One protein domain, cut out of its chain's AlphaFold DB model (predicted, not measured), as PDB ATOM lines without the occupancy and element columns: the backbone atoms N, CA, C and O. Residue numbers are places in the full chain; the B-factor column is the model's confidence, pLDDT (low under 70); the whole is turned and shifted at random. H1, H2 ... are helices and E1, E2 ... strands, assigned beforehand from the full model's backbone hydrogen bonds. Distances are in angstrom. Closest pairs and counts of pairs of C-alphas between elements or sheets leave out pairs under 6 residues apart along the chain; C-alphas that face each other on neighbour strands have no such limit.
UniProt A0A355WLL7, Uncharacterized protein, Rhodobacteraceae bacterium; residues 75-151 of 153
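What this domain is: This is residues 75 to 151 of the 153 residues of an uncharacterized protein of Rhodobacteraceae bacterium (UniProt A0A355WLL7). A strongly twisted, curled sheet of five strands makes one end of an elongated domain, and a pair of helices makes the other. H2 reaches from H1 to the sheet, where its residues 97 to 102 pack on E1, while H1 packs on H2 away from the sheet. The printed part has 77 residues, with two named helices and then five named strands along it: H1, H2, E1, E2, E3, E4, E5. The sheet's order is E4, E3, E2, E1, E5, all antiparallel, and the class is mixed, helices and strands. The whole is compact, with a radius of gyration of the C-alphas of 12.7 A, and spans 39 by 24 by 18 A.

Where its parts are: H1, residues 75 to 84, begins at C-alpha 75 at (23.462, 0.223, 53.419) and is 14.4 A long. H2, residues 89 to 102, is 20.0 A long and ends at C-alpha 102 at (22.738, 7.740, 38.972). E1, residues 108 to 116, measures 16.2 A and bends by 101 degrees at residue 111. E2 is residues 122 to 126, 12.9 A; E3 is residues 131 to 134, 9.6 A; E4 is residues 137 to 140, 10.0 A. E5, residues 148 to 150, 7.0 A, ends at C-alpha 150 at (26.832, 13.040, 55.561).

How they stand to each other: H1 and H2 touch, the C-alphas of Gly 81 and Val 92 being closest at 4.1 A. They run opposite ways at a steep tilt of 63 degrees. In H1 and H2 every O i to N i+4 pair is within hydrogen-bond range. H1 is not on the sheet. H2 is on it, over E1, at a height over the sheet of 10.6 A, and runs slantwise to the strands, at 51 degrees to E1 on the local plane. The closest C-alphas of H2 and E1 are those of Gln 101 and Phe 110, 5.1 A. E1 to E4 form a meander, each strand the antiparallel neighbour of the one before, with hairpins E1 and E2, E2 and E3, E3 and E4. Within hydrogen-bond range are N 109 and O 125 at 2.8 A between E1 and E2, N 126 and O 131 at 2.9 A between E2 and E3, and N 132 and O 139 at 2.8 A between E3 and E4. E5 is antiparallel to E1, with N 115 and O 149 at 2.9 A. E4 and E5 are the edge strands and are apart.

The domain as a whole: The two C-alphas farthest apart are those of Gly 87 and Asp 142, 38.9 A. The printed part has no cut. No link is long; E4 to E5 is short, and the others are tight. The mean pLDDT of the printed part is 92.1, and no printed residue is under 70.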
ATOM      1  N   ARG A  75      22.817   1.524  53.192       93.88
ATOM      2  CA  ARG A  75      23.462   0.223  53.419       93.88
ATOM      3  C   ARG A  75      23.574  -0.584  52.131       93.88
ATOM      4  O   ARG A  75      24.586  -1.252  51.928       93.88
ATOM      5  N   ASP A  76      22.574  -0.500  51.263       96.19
ATOM      6  CA  ASP A  76      22.558  -1.207  49.984       96.19
ATOM      7  C   ASP A  76      23.595  -0.606  49.029       96.19
ATOM      8  O   ASP A  76      24.403  -1.335  48.450       96.19
ATOM      9  N   TYR A  77      23.674   0.727  48.965       95.56
ATOM     10  CA  TYR A  77      24.703   1.423  48.184       95.56
ATOM     11  C   TYR A  77      26.122   1.141  48.694       95.56
ATOM     12  O   TYR A  77      27.027   0.893  47.896       95.56
ATOM     13  N   VAL A  78      26.340   1.119  50.014       95.38
ATOM     14  CA  VAL A  78      27.646   0.741  50.582       95.38
ATOM     15  C   VAL A  78      27.966  -0.719  50.277       95.38
ATOM     16  O   VAL A  78      29.098  -1.024  49.917       95.38
ATOM     17  N   THR A  79      26.989  -1.625  50.360       96.56
ATOM     18  CA  THR A  79      27.183  -3.046  50.020       96.56
ATOM     19  C   THR A  79      27.604  -3.212  48.559       96.56
ATOM     20  O   THR A  79      28.540  -3.962  48.273       96.56
ATOM     21  N   TYR A  80      26.989  -2.456  47.645       96.12
ATOM     22  CA  TYR A  80      27.432  -2.371  46.255       96.12
ATOM     23  C   TYR A  80      28.885  -1.888  46.156       96.12
ATOM     24  O   TYR A  80      29.715  -2.564  45.546       96.12
ATOM     25  N   GLY A  81      29.239  -0.789  46.828       96.12
ATOM     26  CA  GLY A  81      30.614  -0.285  46.854       96.12
ATOM     27  C   GLY A  81      31.631  -1.301  47.396       96.12
ATOM     28  O   GLY A  81      32.705  -1.467  46.819       96.12
ATOM     29  N   VAL A  82      31.287  -2.043  48.458       96.62
ATOM     30  CA  VAL A  82      32.125  -3.111  49.041       96.62
ATOM     31  C   VAL A  82      32.358  -4.242  48.046       96.62
ATOM     32  O   VAL A  82      33.457  -4.794  48.009       96.62
ATOM     33  N   SER A  83      31.361  -4.573  47.222       96.81
ATOM     34  CA  SER A  83      31.502  -5.603  46.188       96.81
ATOM     35  C   SER A  83      32.507  -5.220  45.095       96.81
ATOM     36  O   SER A  83      33.164  -6.096  44.535       96.81
ATOM     37  N   LEU A  84      32.671  -3.918  44.833       96.81
ATOM     38  CA  LEU A  84      33.587  -3.391  43.820       96.81
ATOM     39  C   LEU A  84      34.992  -3.122  44.366       96.81
ATOM     40  O   LEU A  84      35.977  -3.331  43.658       96.81
ATOM     41  N   ALA A  85      35.096  -2.664  45.615       95.94
ATOM     42  CA  ALA A  85      36.357  -2.251  46.227       95.94
ATOM     43  C   ALA A  85      36.528  -2.783  47.668       95.94
ATOM     44  O   ALA A  85      36.653  -1.999  48.618       95.94
ATOM     45  N   PRO A  86      36.563  -4.112  47.870       95.19
ATOM     46  CA  PRO A  86      36.639  -4.699  49.203       95.19
ATOM     47  C   PRO A  86      37.920  -4.267  49.933       95.19
ATOM     48  O   PRO A  86      39.026  -4.376  49.409       95.19
ATOM     49  N   GLY A  87      37.768  -3.774  51.166       93.25
ATOM     50  CA  GLY A  87      38.879  -3.325  52.013       93.25
ATOM     51  C   GLY A  87      39.400  -1.909  51.731       93.25
ATOM     52  O   GLY A  87      40.304  -1.459  52.431       93.25
ATOM     53  N   ASN A  88      38.835  -1.187  50.755       94.56
ATOM     54  CA  ASN A  88      39.187   0.203  50.459       94.56
ATOM     55  C   ASN A  88      37.987   1.136  50.678       94.56
ATOM     56  O   ASN A  88      37.285   1.485  49.730       94.56
ATOM     57  N   ASN A  89      37.767   1.570  51.924       91.00
ATOM     58  CA  ASN A  89      36.597   2.379  52.301       91.00
ATOM     59  C   ASN A  89      36.417   3.650  51.451       91.00
ATOM     60  O   ASN A  89      35.286   3.994  51.124       91.00
ATOM     61  N   GLY A  90      37.501   4.323  51.048       91.75
ATOM     62  CA  GLY A  90      37.398   5.512  50.194       91.75
ATOM     63  C   GLY A  90      36.799   5.195  48.820       91.75
ATOM     64  O   GLY A  90      35.923   5.911  48.343       91.75
ATOM     65  N   ALA A  91      37.220   4.086  48.207       94.25
ATOM     66  CA  ALA A  91      36.663   3.626  46.936       94.25
ATOM     67  C   ALA A  91      35.243   3.056  47.089       94.25
ATOM     68  O   ALA A  91      34.408   3.279  46.217       94.25
ATOM     69  N   VAL A  92      34.947   2.379  48.206       95.56
ATOM     70  CA  VAL A  92      33.590   1.898  48.527       95.56
ATOM     71  C   VAL A  92      32.596   3.050  48.496       95.56
ATOM     72  O   VAL A  92      31.601   2.978  47.777       95.56
ATOM     73  N   TYR A  93      32.877   4.122  49.238       93.88
ATOM     74  CA  TYR A  93      31.970   5.261  49.296       93.88
ATOM     75  C   TYR A  93      31.922   6.038  47.981       93.88
ATOM     76  O   TYR A  93      30.844   6.489  47.620       93.88
ATOM     77  N   ALA A  94      33.021   6.120  47.223       94.06
ATOM     78  CA  ALA A  94      33.009   6.727  45.889       94.06
ATOM     79  C   ALA A  94      32.091   5.976  44.905       94.06
ATOM     80  O   ALA A  94      31.316   6.596  44.183       94.06
ATOM     81  N   HIS A  95      32.129   4.641  44.898       95.12
ATOM     82  CA  HIS A  95      31.212   3.843  44.080       95.12
ATOM     83  C   HIS A  95      29.764   3.935  44.570       95.12
ATOM     84  O   HIS A  95      28.838   3.963  43.760       95.12
ATOM     85  N   ALA A  96      29.566   3.987  45.888       95.62
ATOM     86  CA  ALA A  96      28.246   4.082  46.489       95.62
ATOM     87  C   ALA A  96      27.571   5.432  46.192       95.62
ATOM     88  O   ALA A  96      26.404   5.451  45.811       95.62
ATOM     89  N   THR A  97      28.298   6.550  46.311       94.06
ATOM     90  CA  THR A  97      27.785   7.891  45.978       94.06
ATOM     91  C   THR A  97      27.537   8.047  44.485       94.06
ATOM     92  O   THR A  97      26.530   8.635  44.107       94.06
ATOM     93  N   GLN A  98      28.403   7.487  43.637       94.38
ATOM     94  CA  GLN A  98      28.216   7.513  42.189       94.38
ATOM     95  C   GLN A  98      26.933   6.781  41.778       94.38
ATOM     96  O   GLN A  98      26.136   7.319  41.014       94.38
ATOM     97  N   LEU A  99      26.701   5.576  42.311       94.38
ATOM     98  CA  LEU A  99      25.471   4.839  42.028       94.38
ATOM     99  C   LEU A  99      24.243   5.551  42.619       94.38
ATOM    100  O   LEU A  99      23.186   5.568  41.995       94.38
ATOM    101  N   ALA A 100      24.367   6.163  43.799       93.81
ATOM    102  CA  ALA A 100      23.299   6.965  44.393       93.81
ATOM    103  C   ALA A 100      22.918   8.170  43.517       93.81
ATOM    104  O   ALA A 100      21.730   8.429  43.358       93.81
ATOM    105  N   GLN A 101      23.903   8.859  42.927       92.94
ATOM    106  CA  GLN A 101      23.698   9.955  41.970       92.94
ATOM    107  C   GLN A 101      23.000   9.486  40.692       92.94
ATOM    108  O   GLN A 101      22.100  10.165  40.213       92.94
ATOM    109  N   GLU A 102      23.382   8.326  40.155       92.19
ATOM    110  CA  GLU A 102      22.738   7.740  38.972       92.19
ATOM    111  C   GLU A 102      21.279   7.342  39.237       92.19
ATOM    112  O   GLU A 102      20.435   7.454  38.354       92.19
ATOM    113  N   ASN A 103      20.971   6.921  40.464       91.81
ATOM    114  CA  ASN A 103      19.621   6.565  40.898       91.81
ATOM    115  C   ASN A 103      18.804   7.754  41.432       91.81
ATOM    116  O   ASN A 103      17.748   7.540  42.033       91.81
ATOM    117  N   ALA A 104      19.289   8.990  41.286       90.06
ATOM    118  CA  ALA A 104      18.555  10.154  41.758       90.06
ATOM    119  C   ALA A 104      17.193  10.270  41.047       90.06
ATOM    120  O   ALA A 104      17.134  10.104  39.827       90.06
ATOM    121  N   PRO A 105      16.109  10.569  41.787       88.25
ATOM    122  CA  PRO A 105      14.813  10.851  41.192       88.25
ATOM    123  C   PRO A 105      14.864  11.979  40.156       88.25
ATOM    124  O   PRO A 105      15.639  12.928  40.304       88.25
ATOM    125  N   ASP A 106      13.997  11.931  39.145       86.75
ATOM    126  CA  ASP A 106      13.932  12.985  38.129       86.75
ATOM    127  C   ASP A 106      13.648  14.349  38.774       86.75
ATOM    128  O   ASP A 106      12.718  14.522  39.563       86.75
ATOM    129  N   GLY A 107      14.454  15.351  38.421       88.75
ATOM    130  CA  GLY A 107      14.351  16.687  39.010       88.75
ATOM    131  C   GLY A 107      15.040  16.838  40.369       88.75
ATOM    132  O   GLY A 107      15.002  17.937  40.927       88.75
ATOM    133  N   TYR A 108      15.703  15.793  40.866       92.31
ATOM    134  CA  TYR A 108      16.536  15.817  42.062       92.31
ATOM    135  C   TYR A 108      18.002  15.501  41.744       92.31
ATOM    136  O   TYR A 108      18.345  14.967  40.693       92.31
ATOM    137  N   ASN A 109      18.884  15.844  42.676       92.50
ATOM    138  CA  ASN A 109      20.312  15.574  42.627       92.50
ATOM    139  C   ASN A 109      20.810  14.997  43.958       92.50
ATOM    140  O   ASN A 109      20.138  15.040  44.993       92.50
ATOM    141  N   PHE A 110      22.023  14.455  43.905       93.56
ATOM    142  CA  PHE A 110      22.760  13.945  45.058       93.56
ATOM    143  C   PHE A 110      24.159  14.581  45.115       93.56
ATOM    144  O   PHE A 110      25.171  13.914  45.343       93.56
ATOM    145  N   ASP A 111      24.223  15.890  44.847       90.25
ATOM    146  CA  ASP A 111      25.473  16.664  44.837       90.25
ATOM    147  C   ASP A 111      26.042  16.849  46.245       90.25
ATOM    148  O   ASP A 111      27.255  16.962  46.430       90.25
ATOM    149  N   ASN A 112      25.161  16.845  47.247       89.19
ATOM    150  CA  ASN A 112      25.522  16.860  48.653       89.19
ATOM    151  C   ASN A 112      25.117  15.516  49.281       89.19
ATOM    152  O   ASN A 112      23.943  15.352  49.613       89.19
ATOM    153  N   PRO A 113      26.047  14.549  49.421       91.00
ATOM    154  CA  PRO A 113      25.726  13.194  49.852       91.00
ATOM    155  C   PRO A 113      25.175  13.171  51.277       91.00
ATOM    156  O   PRO A 113      25.928  13.200  52.251       91.00
ATOM    157  N   LEU A 114      23.854  13.135  51.408       92.69
ATOM    158  CA  LEU A 114      23.154  13.162  52.686       92.69
ATOM    159  C   LEU A 114      22.269  11.931  52.840       92.69
ATOM    160  O   LEU A 114      21.762  11.370  51.871       92.69
ATOM    161  N   HIS A 115      22.054  11.518  54.081       93.50
ATOM    162  CA  HIS A 115      21.084  10.488  54.418       93.50
ATOM    163  C   HIS A 115      20.383  10.803  55.735       93.50
ATOM    164  O   HIS A 115      20.926  11.507  56.590       93.50
ATOM    165  N   GLU A 116      19.181  10.266  55.899       92.81
ATOM    166  CA  GLU A 116      18.439  10.350  57.147       92.81
ATOM    167  C   GLU A 116      18.884   9.226  58.093       92.81
ATOM    168  O   GLU A 116      18.814   8.040  57.764       92.81
ATOM    169  N   SER A 117      19.317   9.594  59.299       88.56
ATOM    170  CA  SER A 117      19.894   8.638  60.262       88.56
ATOM    171  C   SER A 117      18.875   7.624  60.811       88.56
ATOM    172  O   SER A 117      19.248   6.526  61.223       88.56
ATOM    173  N   SER A 118      17.587   7.983  60.839       88.75
ATOM    174  CA  SER A 118      16.499   7.145  61.365       88.75
ATOM    175  C   SER A 118      16.088   6.041  60.384       88.75
ATOM    176  O   SER A 118      15.933   4.887  60.786       88.75
ATOM    177  N   SER A 119      15.937   6.379  59.101       89.12
ATOM    178  CA  SER A 119      15.481   5.465  58.047       89.12
ATOM    179  C   SER A 119      16.619   4.840  57.237       89.12
ATOM    180  O   SER A 119      16.414   3.809  56.606       89.12
ATOM    181  N   ASN A 120      17.831   5.406  57.290       92.25
ATOM    182  CA  ASN A 120      18.946   5.108  56.383       92.25
ATOM    183  C   ASN A 120      18.632   5.397  54.903       92.25
ATOM    184  O   ASN A 120      19.338   4.911  54.017       92.25
ATOM    185  N   ASN A 121      17.595   6.185  54.618       93.31
ATOM    186  CA  ASN A 121      17.288   6.609  53.259       93.31
ATOM    187  C   ASN A 121      18.225   7.736  52.834       93.31
ATOM    188  O   ASN A 121      18.567   8.610  53.634       93.31
ATOM    189  N   LEU A 122      18.621   7.727  51.564       93.88
ATOM    190  CA  LEU A 122      19.318   8.861  50.970       93.88
ATOM    191  C   LEU A 122      18.388  10.073  50.906       93.88
ATOM    192  O   LEU A 122      17.179   9.930  50.723       93.88
ATOM    193  N   VAL A 123      18.980  11.254  51.050       94.06
ATOM    194  CA  VAL A 123      18.293  12.534  50.900       94.06
ATOM    195  C   VAL A 123      18.706  13.125  49.563       94.06
ATOM    196  O   VAL A 123      19.838  13.580  49.400       94.06
ATOM    197  N   TYR A 124      17.784  13.120  48.611       93.69
ATOM    198  CA  TYR A 124      17.960  13.788  47.328       93.69
ATOM    199  C   TYR A 124      17.406  15.206  47.411       93.69
ATOM    200  O   TYR A 124      16.343  15.415  47.987       93.69
ATOM    201  N   THR A 125      18.102  16.185  46.837       93.06
ATOM    202  CA  THR A 125      17.659  17.591  46.844       93.06
ATOM    203  C   THR A 125      17.130  17.967  45.474       93.06
ATOM    204  O   THR A 125      17.763  17.647  44.472       93.06
ATOM    205  N   SER A 126      15.975  18.623  45.402       93.62
ATOM    206  CA  SER A 126      15.423  19.064  44.123       93.62
ATOM    207  C   SER A 126      16.362  20.063  43.440       93.62
ATOM    208  O   SER A 126      17.116  20.789  44.091       93.62
ATOM    209  N   ASN A 127      16.324  20.138  42.112       91.81
ATOM    210  CA  ASN A 127      17.198  21.025  41.338       91.81
ATOM    211  C   ASN A 127      16.959  22.520  41.614       91.81
ATOM    212  O   ASN A 127      17.834  23.342  41.352       91.81
ATOM    213  N   ASP A 128      15.788  22.875  42.145       93.25
ATOM    214  CA  ASP A 128      15.463  24.217  42.632       93.25
ATOM    215  C   ASP A 128      15.802  24.431  44.121       93.25
ATOM    216  O   ASP A 128      15.703  25.555  44.610       93.25
ATOM    217  N   GLY A 129      16.227  23.384  44.837       91.19
ATOM    218  CA  GLY A 129      16.640  23.425  46.241       91.19
ATOM    219  C   GLY A 129      15.503  23.480  47.262       91.19
ATOM    220  O   GLY A 129      15.772  23.653  48.449       91.19
ATOM    221  N   GLN A 130      14.248  23.355  46.830       93.94
ATOM    222  CA  GLN A 130      13.083  23.600  47.684       93.94
ATOM    223  C   GLN A 130      12.534  22.346  48.369       93.94
ATOM    224  O   GLN A 130      11.874  22.469  49.402       93.94
ATOM    225  N   ASN A 131      12.818  21.154  47.837       93.00
ATOM    226  CA  ASN A 131      12.300  19.887  48.342       93.00
ATOM    227  C   ASN A 131      13.410  18.853  48.552       93.00
ATOM    228  O   ASN A 131      14.411  18.820  47.833       93.00
ATOM    229  N   TYR A 132      13.177  17.958  49.506       92.81
ATOM    230  CA  TYR A 132      13.909  16.717  49.676       92.81
ATOM    231  C   TYR A 132      13.052  15.529  49.256       92.81
ATOM    232  O   TYR A 132      11.897  15.431  49.668       92.81
ATOM    233  N   SER A 133      13.646  14.608  48.501       91.94
ATOM    234  CA  SER A 133      13.088  13.278  48.273       91.94
ATOM    235  C   SER A 133      13.824  12.284  49.165       91.94
ATOM    236  O   SER A 133      15.048  12.140  49.081       91.94
ATOM    237  N   ILE A 134      13.083  11.657  50.077       91.69
ATOM    238  CA  ILE A 134      13.606  10.749  51.101       91.69
ATOM    239  C   ILE A 134      12.696   9.528  51.144       91.69
ATOM    240  O   ILE A 134      11.526   9.622  51.529       91.69
ATOM    241  N   GLY A 135      13.217   8.362  50.763       88.38
ATOM    242  CA  GLY A 135      12.375   7.176  50.621       88.38
ATOM    243  C   GLY A 135      11.229   7.453  49.645       88.38
ATOM    244  O   GLY A 135      11.449   7.983  48.564       88.38
ATOM    245  N   SER A 136       9.998   7.123  50.039       86.38
ATOM    246  CA  SER A 136       8.784   7.385  49.243       86.38
ATOM    247  C   SER A 136       8.133   8.749  49.513       86.38
ATOM    248  O   SER A 136       6.991   8.955  49.108       86.38
ATOM    249  N   SER A 137       8.796   9.642  50.254       87.12
ATOM    250  CA  SER A 137       8.243  10.944  50.638       87.12
ATOM    251  C   SER A 137       9.002  12.102  50.009       87.12
ATOM    252  O   SER A 137      10.229  12.149  50.084       87.12
ATOM    253  N   ASP A 138       8.245  13.064  49.486       90.19
ATOM    254  CA  ASP A 138       8.743  14.372  49.071       90.19
ATOM    255  C   ASP A 138       8.320  15.414  50.114       90.19
ATOM    256  O   ASP A 138       7.136  15.550  50.442       90.19
ATOM    257  N   LEU A 139       9.292  16.125  50.677       90.88
ATOM    258  CA  LEU A 139       9.099  17.076  51.769       90.88
ATOM    259  C   LEU A 139       9.729  18.414  51.405       90.88
ATOM    260  O   LEU A 139      10.852  18.455  50.912       90.88
ATOM    261  N   ALA A 140       9.047  19.517  51.705       93.06
ATOM    262  CA  ALA A 140       9.666  20.834  51.608       93.06
ATOM    263  C   ALA A 140      10.833  20.936  52.603       93.06
ATOM    264  O   ALA A 140      10.729  20.478  53.745       93.06
ATOM    265  N   VAL A 141      11.940  21.551  52.180       90.19
ATOM    266  CA  VAL A 141      13.160  21.681  52.998       90.19
ATOM    267  C   VAL A 141      12.882  22.405  54.318       90.19
ATOM    268  O   VAL A 141      13.447  22.055  55.349       90.19
ATOM    269  N   ASP A 142      11.970  23.379  54.312       91.25
ATOM    270  CA  ASP A 142      11.563  24.138  55.500       91.25
ATOM    271  C   ASP A 142      10.710  23.338  56.502       91.25
ATOM    272  O   ASP A 142      10.588  23.717  57.666       91.25
ATOM    273  N   SER A 143      10.135  22.229  56.048       88.69
ATOM    274  CA  SER A 143       9.235  21.358  56.800       88.69
ATOM    275  C   SER A 143       9.932  20.069  57.245       88.69
ATOM    276  O   SER A 143       9.362  19.280  58.002       88.69
ATOM    277  N   TYR A 144      11.167  19.843  56.789       88.31
ATOM    278  CA  TYR A 144      11.981  18.706  57.185       88.31
ATOM    279  C   TYR A 144      12.507  18.888  58.616       88.31
ATOM    280  O   TYR A 144      13.211  19.845  58.927       88.31
ATOM    281  N   SER A 145      12.167  17.940  59.491       86.44
ATOM    282  CA  SER A 145      12.562  17.938  60.910       86.44
ATOM    283  C   SER A 145      13.489  16.766  61.273       86.44
ATOM    284  O   SER A 145      13.695  16.506  62.459       86.44
ATOM    285  N   GLY A 146      13.988  16.025  60.279       82.62
ATOM    286  CA  GLY A 146      14.860  14.866  60.479       82.62
ATOM    287  C   GLY A 146      16.347  15.225  60.576       82.62
ATOM    288  O   GLY A 146      16.764  16.345  60.283       82.62
ATOM    289  N   ASP A 147      17.168  14.238  60.941       86.69
ATOM    290  CA  ASP A 147      18.623  14.384  61.036       86.69
ATOM    291  C   ASP A 147      19.290  13.965  59.718       86.69
ATOM    292  O   ASP A 147      19.566  12.779  59.494       86.69
ATOM    293  N   ALA A 148      19.552  14.941  58.843       87.69
ATOM    294  CA  ALA A 148      20.361  14.733  57.644       87.69
ATOM    295  C   ALA A 148      21.855  14.717  58.007       87.69
ATOM    296  O   ALA A 148      22.403  15.712  58.485       87.69
ATOM    297  N   THR A 149      22.526  13.591  57.771       90.88
ATOM    298  CA  THR A 149      23.960  13.422  58.038       90.88
ATOM    299  C   THR A 149      24.711  13.003  56.781       90.88
ATOM    300  O   THR A 149      24.137  12.438  55.846       90.88
ATOM    301  N   TYR A 150      26.008  13.308  56.736       91.62
ATOM    302  CA  TYR A 150      26.832  13.040  55.561       91.62
ATOM    303  C   TYR A 150      26.957  11.538  55.287       91.62
ATOM    304  O   TYR A 150      27.256  10.746  56.180       91.62
ATOM    305  N   PHE A 151      26.760  11.163  54.030       86.62
ATOM    306  CA  PHE A 151      26.987   9.820  53.529       86.62
ATOM    307  C   PHE A 151      28.437   9.695  53.038       86.62
ATOM    308  O   PHE A 151      28.807  10.316  52.045       86.62
TER     309      PHE A 151